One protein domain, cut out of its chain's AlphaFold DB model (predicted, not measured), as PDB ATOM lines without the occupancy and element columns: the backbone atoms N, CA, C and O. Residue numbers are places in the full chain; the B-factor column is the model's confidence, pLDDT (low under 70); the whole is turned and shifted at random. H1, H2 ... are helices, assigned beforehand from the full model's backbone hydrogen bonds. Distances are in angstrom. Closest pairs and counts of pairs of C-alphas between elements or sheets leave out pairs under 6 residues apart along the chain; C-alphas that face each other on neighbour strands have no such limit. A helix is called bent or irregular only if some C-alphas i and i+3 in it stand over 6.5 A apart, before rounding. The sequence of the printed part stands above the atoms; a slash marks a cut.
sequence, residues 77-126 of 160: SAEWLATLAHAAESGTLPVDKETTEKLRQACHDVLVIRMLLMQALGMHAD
ATOM      1  N   SER A  77      -8.716  27.467 -10.406       83.19
ATOM      2  CA  SER A  77      -9.845  26.973  -9.602       83.19
ATOM      3  C   SER A  77      -9.422  26.539  -8.195       83.19
ATOM      4  O   SER A  77     -10.111  26.852  -7.230       83.19
ATOM      5  N   ALA A  78      -8.247  25.920  -8.053       81.75
ATOM      6  CA  ALA A  78      -7.679  25.547  -6.757       81.75
ATOM      7  C   ALA A  78      -7.373  26.757  -5.853       81.75
ATOM      8  O   ALA A  78      -7.662  26.729  -4.659       81.75
ATOM      9  N   GLU A  79      -6.830  27.838  -6.414       86.38
ATOM     10  CA  GLU A  79      -6.548  29.069  -5.661       86.38
ATOM     11  C   GLU A  79      -7.843  29.787  -5.264       86.38
ATOM     12  O   GLU A  79      -7.966  30.299  -4.148       86.38
ATOM     13  N   TRP A  80      -8.838  29.785  -6.154       84.19
ATOM     14  CA  TRP A  80     -10.141  30.373  -5.862       84.19
ATOM     15  C   TRP A  80     -10.874  29.605  -4.752       84.19
ATOM     16  O   TRP A  80     -11.410  30.219  -3.831       84.19
ATOM     17  N   LEU A  81     -10.811  28.268  -4.766       86.12
ATOM     18  CA  LEU A  81     -11.343  27.421  -3.692       86.12
ATOM     19  C   LEU A  81     -10.611  27.633  -2.361       86.12
ATOM     20  O   LEU A  81     -11.263  27.707  -1.322       86.12
ATOM     21  N   ALA A  82      -9.284  27.789  -2.378       86.81
ATOM     22  CA  ALA A  82      -8.515  28.103  -1.173       86.81
ATOM     23  C   ALA A  82      -8.899  29.474  -0.586       86.81
ATOM     24  O   ALA A  82      -9.023  29.620   0.629       86.81
ATOM     25  N   THR A  83      -9.157  30.466  -1.445       87.88
ATOM     26  CA  THR A  83      -9.624  31.798  -1.022       87.88
ATOM     27  C   THR A  83     -11.019  31.730  -0.394       87.88
ATOM     28  O   THR A  83     -11.255  32.342   0.646       87.88
ATOM     29  N   LEU A  84     -11.934  30.955  -0.985       87.38
ATOM     30  CA  LEU A  84     -13.272  30.727  -0.429       87.38
ATOM     31  C   LEU A  84     -13.223  29.996   0.918       87.38
ATOM     32  O   LEU A  84     -13.948  30.375   1.834       87.38
ATOM     33  N   ALA A  85     -12.347  28.997   1.061       86.62
ATOM     34  CA  ALA A  85     -12.136  28.302   2.329       86.62
ATOM     35  C   ALA A  85     -11.644  29.268   3.417       86.62
ATOM     36  O   ALA A  85     -12.213  29.316   4.505       86.62
ATOM     37  N   HIS A  86     -10.668  30.118   3.095       87.81
ATOM     38  CA  HIS A  86     -10.167  31.107   4.045       87.81
ATOM     39  C   HIS A  86     -11.220  32.174   4.408       87.81
ATOM     40  O   HIS A  86     -11.330  32.593   5.561       87.81
ATOM     41  N   ALA A  87     -12.049  32.594   3.447       86.00
ATOM     42  CA  ALA A  87     -13.169  33.503   3.699       86.00
ATOM     43  C   ALA A  87     -14.243  32.871   4.607       86.00
ATOM     44  O   ALA A  87     -14.816  33.566   5.446       86.00
ATOM     45  N   ALA A  88     -14.487  31.564   4.473       85.94
ATOM     46  CA  ALA A  88     -15.374  30.805   5.351       85.94
ATOM     47  C   ALA A  88     -14.806  30.665   6.774       85.94
ATOM     48  O   ALA A  88     -15.513  30.934   7.743       85.94
ATOM     49  N   GLU A  89     -13.528  30.305   6.910       85.44
ATOM     50  CA  GLU A  89     -12.847  30.169   8.209       85.44
ATOM     51  C   GLU A  89     -12.754  31.497   8.968       85.44
ATOM     52  O   GLU A  89     -12.962  31.539  10.179       85.44
ATOM     53  N   SER A  90     -12.483  32.596   8.260       88.38
ATOM     54  CA  SER A  90     -12.429  33.944   8.841       88.38
ATOM     55  C   SER A  90     -13.804  34.517   9.204       88.38
ATOM     56  O   SER A  90     -13.877  35.608   9.765       88.38
ATOM     57  N   GLY A  91     -14.897  33.817   8.872       83.56
ATOM     58  CA  GLY A  91     -16.270  34.283   9.090       83.56
ATOM     59  C   GLY A  91     -16.700  35.429   8.168       83.56
ATOM     60  O   GLY A  91     -17.779  35.988   8.348       83.56
ATOM     61  N   THR A  92     -15.877  35.776   7.173       86.56
ATOM     62  CA  THR A  92     -16.162  36.830   6.185       86.56
ATOM     63  C   THR A  92     -17.204  36.370   5.162       86.56
ATOM     64  O   THR A  92     -17.977  37.174   4.643       86.56
ATOM     65  N   LEU A  93     -17.237  35.067   4.873       83.31
ATOM     66  CA  LEU A  93     -18.244  34.429   4.037       83.31
ATOM     67  C   LEU A  93     -19.322  33.804   4.938       83.31
ATOM     68  O   LEU A  93     -19.011  32.860   5.668       83.31
ATOM     69  N   PRO A  94     -20.583  34.274   4.899       79.75
ATOM     70  CA  PRO A  94     -21.665  33.615   5.618       79.75
ATOM     71  C   PRO A  94     -21.927  32.232   5.007       79.75
ATOM     72  O   PRO A  94     -22.477  32.112   3.915       79.75
ATOM     73  N   VAL A  95     -21.516  31.176   5.712       82.31
ATOM     74  CA  VAL A  95     -21.722  29.779   5.296       82.31
ATOM     75  C   VAL A  95     -23.050  29.268   5.851       82.31
ATOM     76  O   VAL A  95     -23.103  28.427   6.748       82.31
ATOM     77  N   ASP A  96     -24.150  29.816   5.345       87.25
ATOM     78  CA  ASP A  96     -25.477  29.280   5.620       87.25
ATOM     79  C   ASP A  96     -25.810  28.111   4.671       87.25
ATOM     80  O   ASP A  96     -25.104  27.819   3.695       87.25
ATOM     81  N   LYS A  97     -26.887  27.378   4.983       84.25
ATOM     82  CA  LYS A  97     -27.294  26.209   4.187       84.25
ATOM     83  C   LYS A  97     -27.635  26.593   2.746       84.25
ATOM     84  O   LYS A  97     -27.320  25.830   1.836       84.25
ATOM     85  N   GLU A  98     -28.237  27.762   2.540       87.00
ATOM     86  CA  GLU A  98     -28.617  28.249   1.214       87.00
ATOM     87  C   GLU A  98     -27.389  28.600   0.361       87.00
ATOM     88  O   GLU A  98     -27.291  28.153  -0.784       87.00
ATOM     89  N   THR A  99     -26.413  29.332   0.912       85.94
ATOM     90  CA  THR A  99     -25.173  29.680   0.195       85.94
ATOM     91  C   THR A  99     -24.347  28.439  -0.121       85.94
ATOM     92  O   THR A  99     -23.801  28.325  -1.220       85.94
ATOM     93  N   THR A 100     -24.298  27.472   0.798       85.94
ATOM     94  CA  THR A 100     -23.596  26.200   0.569       85.94
ATOM     95  C   THR A 100     -24.208  25.425  -0.597       85.94
ATOM     96  O   THR A 100     -23.479  24.885  -1.430       85.94
ATOM     97  N   GLU A 101     -25.538  25.393  -0.690       86.94
ATOM     98  CA  GLU A 101     -26.231  24.708  -1.780       86.94
ATOM     99  C   GLU A 101     -26.020  25.417  -3.122       86.94
ATOM    100  O   GLU A 101     -25.678  24.775  -4.113       86.94
ATOM    101  N   LYS A 102     -26.096  26.753  -3.143       86.88
ATOM    102  CA  LYS A 102     -25.778  27.556  -4.335       86.88
ATOM    103  C   LYS A 102     -24.346  27.330  -4.821       86.88
ATOM    104  O   LYS A 102     -24.121  27.225  -6.026       86.88
ATOM    105  N   LEU A 103     -23.381  27.223  -3.906       88.88
ATOM    106  CA  LEU A 103     -21.986  26.950  -4.253       88.88
ATOM    107  C   LEU A 103     -21.814  25.543  -4.839       88.88
ATOM    108  O   LEU A 103     -21.140  25.383  -5.857       88.88
ATOM    109  N   ARG A 104     -22.455  24.530  -4.241       89.12
ATOM    110  CA  ARG A 104     -22.457  23.160  -4.780       89.12
ATOM    111  C   ARG A 104     -23.072  23.103  -6.170       89.12
ATOM    112  O   ARG A 104     -22.476  22.485  -7.052       89.12
ATOM    113  N   GLN A 105     -24.205  23.772  -6.371       90.69
ATOM    114  CA  GLN A 105     -24.855  23.850  -7.673       90.69
ATOM    115  C   GLN A 105     -23.937  24.511  -8.706       90.69
ATOM    116  O   GLN A 105     -23.726  23.951  -9.775       90.69
ATOM    117  N   ALA A 106     -23.298  25.634  -8.365       90.56
ATOM    118  CA  ALA A 106     -22.354  26.298  -9.261       90.56
ATOM    119  C   ALA A 106     -21.167  25.388  -9.639       90.56
ATOM    120  O   ALA A 106     -20.775  25.325 -10.805       90.56
ATOM    121  N   CYS A 107     -20.604  24.643  -8.680       90.25
ATOM    122  CA  CYS A 107     -19.554  23.661  -8.963       90.25
ATOM    123  C   CYS A 107     -20.051  22.533  -9.876       90.25
ATOM    124  O   CYS A 107     -19.329  22.118 -10.786       90.25
ATOM    125  N   HIS A 108     -21.273  22.049  -9.651       91.81
ATOM    126  CA  HIS A 108     -21.900  21.034 -10.489       91.81
ATOM    127  C   HIS A 108     -22.097  21.530 -11.927       91.81
ATOM    128  O   HIS A 108     -21.691  20.845 -12.865       91.81
ATOM    129  N   ASP A 109     -22.611  22.745 -12.114       91.50
ATOM    130  CA  ASP A 109     -22.820  23.340 -13.438       91.50
ATOM    131  C   ASP A 109     -21.496  23.461 -14.213       91.50
ATOM    132  O   ASP A 109     -21.422  23.125 -15.397       91.50
ATOM    133  N   VAL A 110     -20.408  23.858 -13.539       91.00
ATOM    134  CA  VAL A 110     -19.063  23.914 -14.141       91.00
ATOM    135  C   VAL A 110     -18.566  22.523 -14.556       91.00
ATOM    136  O   VAL A 110     -17.967  22.383 -15.630       91.00
ATOM    137  N   LEU A 111     -18.818  21.487 -13.749       90.75
ATOM    138  CA  LEU A 111     -18.487  20.102 -14.102       90.75
ATOM    139  C   LEU A 111     -19.271  19.636 -15.333       90.75
ATOM    140  O   LEU A 111     -18.670  19.071 -16.250       90.75
ATOM    141  N   VAL A 112     -20.572  19.920 -15.391       93.81
ATOM    142  CA  VAL A 112     -21.429  19.589 -16.538       93.81
ATOM    143  C   VAL A 112     -20.920  20.271 -17.808       93.81
ATOM    144  O   VAL A 112     -20.747  19.603 -18.828       93.81
ATOM    145  N   ILE A 113     -20.588  21.567 -17.750       92.69
ATOM    146  CA  ILE A 113     -20.004  22.294 -18.891       92.69
ATOM    147  C   ILE A 113     -18.713  21.611 -19.358       92.69
ATOM    148  O   ILE A 113     -18.531  21.385 -20.556       92.69
ATOM    149  N   ARG A 114     -17.825  21.227 -18.433       91.81
ATOM    150  CA  ARG A 114     -16.578  20.526 -18.775       91.81
ATOM    151  C   ARG A 114     -16.847  19.184 -19.460       91.81
ATOM    152  O   ARG A 114     -16.196  18.883 -20.459       91.81
ATOM    153  N   MET A 115     -17.792  18.397 -18.951       91.56
ATOM    154  CA  MET A 115     -18.159  17.105 -19.538       91.56
ATOM    155  C   MET A 115     -18.729  17.262 -20.949       91.56
ATOM    156  O   MET A 115     -18.293  16.557 -21.858       91.56
ATOM    157  N   LEU A 116     -19.638  18.219 -21.155       89.81
ATOM    158  CA  LEU A 116     -20.213  18.511 -22.470       89.81
ATOM    159  C   LEU A 116     -19.139  18.942 -23.476       89.81
ATOM    160  O   LEU A 116     -19.159  18.494 -24.621       89.81
ATOM    161  N   LEU A 117     -18.167  19.758 -23.054       90.50
ATOM    162  CA  LEU A 117     -17.036  20.148 -23.902       90.50
ATOM    163  C   LEU A 117     -16.155  18.949 -24.275       90.50
ATOM    164  O   LEU A 117     -15.772  18.815 -25.436       90.50
ATOM    165  N   MET A 118     -15.856  18.060 -23.324       88.31
ATOM    166  CA  MET A 118     -15.086  16.838 -23.594       88.31
ATOM    167  C   MET A 118     -15.824  15.909 -24.568       88.31
ATOM    168  O   MET A 118     -15.233  15.462 -25.551       88.31
ATOM    169  N   GLN A 119     -17.129  15.698 -24.371       85.94
ATOM    170  CA  GLN A 119     -17.970  14.918 -25.284       85.94
ATOM    171  C   GLN A 119     -18.035  15.537 -26.685       85.94
ATOM    172  O   GLN A 119     -17.865  14.829 -27.676       85.94
ATOM    173  N   ALA A 120     -18.220  16.857 -26.783       85.88
ATOM    174  CA  ALA A 120     -18.247  17.574 -28.058       85.88
ATOM    175  C   ALA A 120     -16.909  17.487 -28.811       85.88
ATOM    176  O   ALA A 120     -16.887  17.540 -30.038       85.88
ATOM    177  N   LEU A 121     -15.793  17.321 -28.098       87.06
ATOM    178  CA  LEU A 121     -14.465  17.088 -28.671       87.06
ATOM    179  C   LEU A 121     -14.177  15.607 -28.971       87.06
ATOM    180  O   LEU A 121     -13.125  15.302 -29.529       87.06
ATOM    181  N   GLY A 122     -15.091  14.691 -28.637       85.12
ATOM    182  CA  GLY A 122     -14.893  13.249 -28.800       85.12
ATOM    183  C   GLY A 122     -13.916  12.643 -27.789       85.12
ATOM    184  O   GLY A 122     -13.404  11.553 -28.016       85.12
ATOM    185  N   MET A 123     -13.644  13.346 -26.688       79.12
ATOM    186  CA  MET A 123     -12.862  12.842 -25.563       79.12
ATOM    187  C   MET A 123     -13.820  12.114 -24.617       79.12
ATOM    188  O   MET A 123     -14.420  12.725 -23.732       79.12
ATOM    189  N   HIS A 124     -14.025  10.819 -24.838       67.88
ATOM    190  CA  HIS A 124     -14.707   9.980 -23.857       67.88
ATOM    191  C   HIS A 124     -13.755   9.742 -22.680       67.88
ATOM    192  O   HIS A 124     -12.576   9.471 -22.879       67.88
ATOM    193  N   ALA A 125     -14.251   9.907 -21.453       55.25
ATOM    194  CA  ALA A 125     -13.476   9.651 -20.238       55.25
ATOM    195  C   ALA A 125     -13.404   8.149 -19.892       55.25
ATOM    196  O   ALA A 125     -12.891   7.794 -18.835       55.25
ATOM    197  N   ASP A 126     -13.894   7.286 -20.784       47.25
ATOM    198  CA  ASP A 126     -14.077   5.865 -20.542       47.25
ATOM    199  C   ASP A 126     -13.120   5.063 -21.424       47.25
ATOM    200  O   ASP A 126     -13.257   5.040 -22.644       47.25
TER     201      ASP A 126
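What this domain is: This is residues 77 to 126 of the 160 residues of an uncharacterized protein of Afifella marina DSM 2698 (UniProt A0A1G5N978). One long helix, H2, makes the long axis, and a shorter helix, H1, runs back beside part of it in the opposite direction with an open gap between them, so that the two form a lopsided, open U. The link of residues 90 to 96 makes the bend of the U, and a short tail, residues 121 to 126, turns off sideways from the far end of H2. The printed part has 50 residues, with two named helices in the order H1, H2 and no named strand; the class is all helix. It is only just loose, close to extended, with a radius of gyration of the C-alphas of 14.6 A, and it is elongated, spanning 43 by 22 by 14 A.

How they stand to each other: H2, residues 97 to 120, is the longest helix, with 24 residues. H1, residues 77 to 89, is apart from H2, with no C-alpha of the one within 8 A of the other. A short link of 7 residues joins them. Residues 77 to 83, which belong to H1, stand free, and so do residues 104 to 114, which belong to H2. In H1 and H2 every O i to N i+4 pair is within hydrogen-bond range.

Where its parts are: H2 measures 34.6 A from C-alpha 97 at (-27.294, 26.209, 4.187) to C-alpha 120 at (-18.247, 17.574, -28.058). H1 measures 18.3 A from its first to its last C-alpha and begins with C-alpha 77 at (-9.845, 26.973, -9.602). Neither helix is bent.

The domain as a whole: The two C-alphas farthest apart are those of Gly 91 and Gly 122, at 43.4 A. The printed part has no cut, and no link is long. The mean pLDDT of the printed part is 85.4; residues 124 to 126 are under 70.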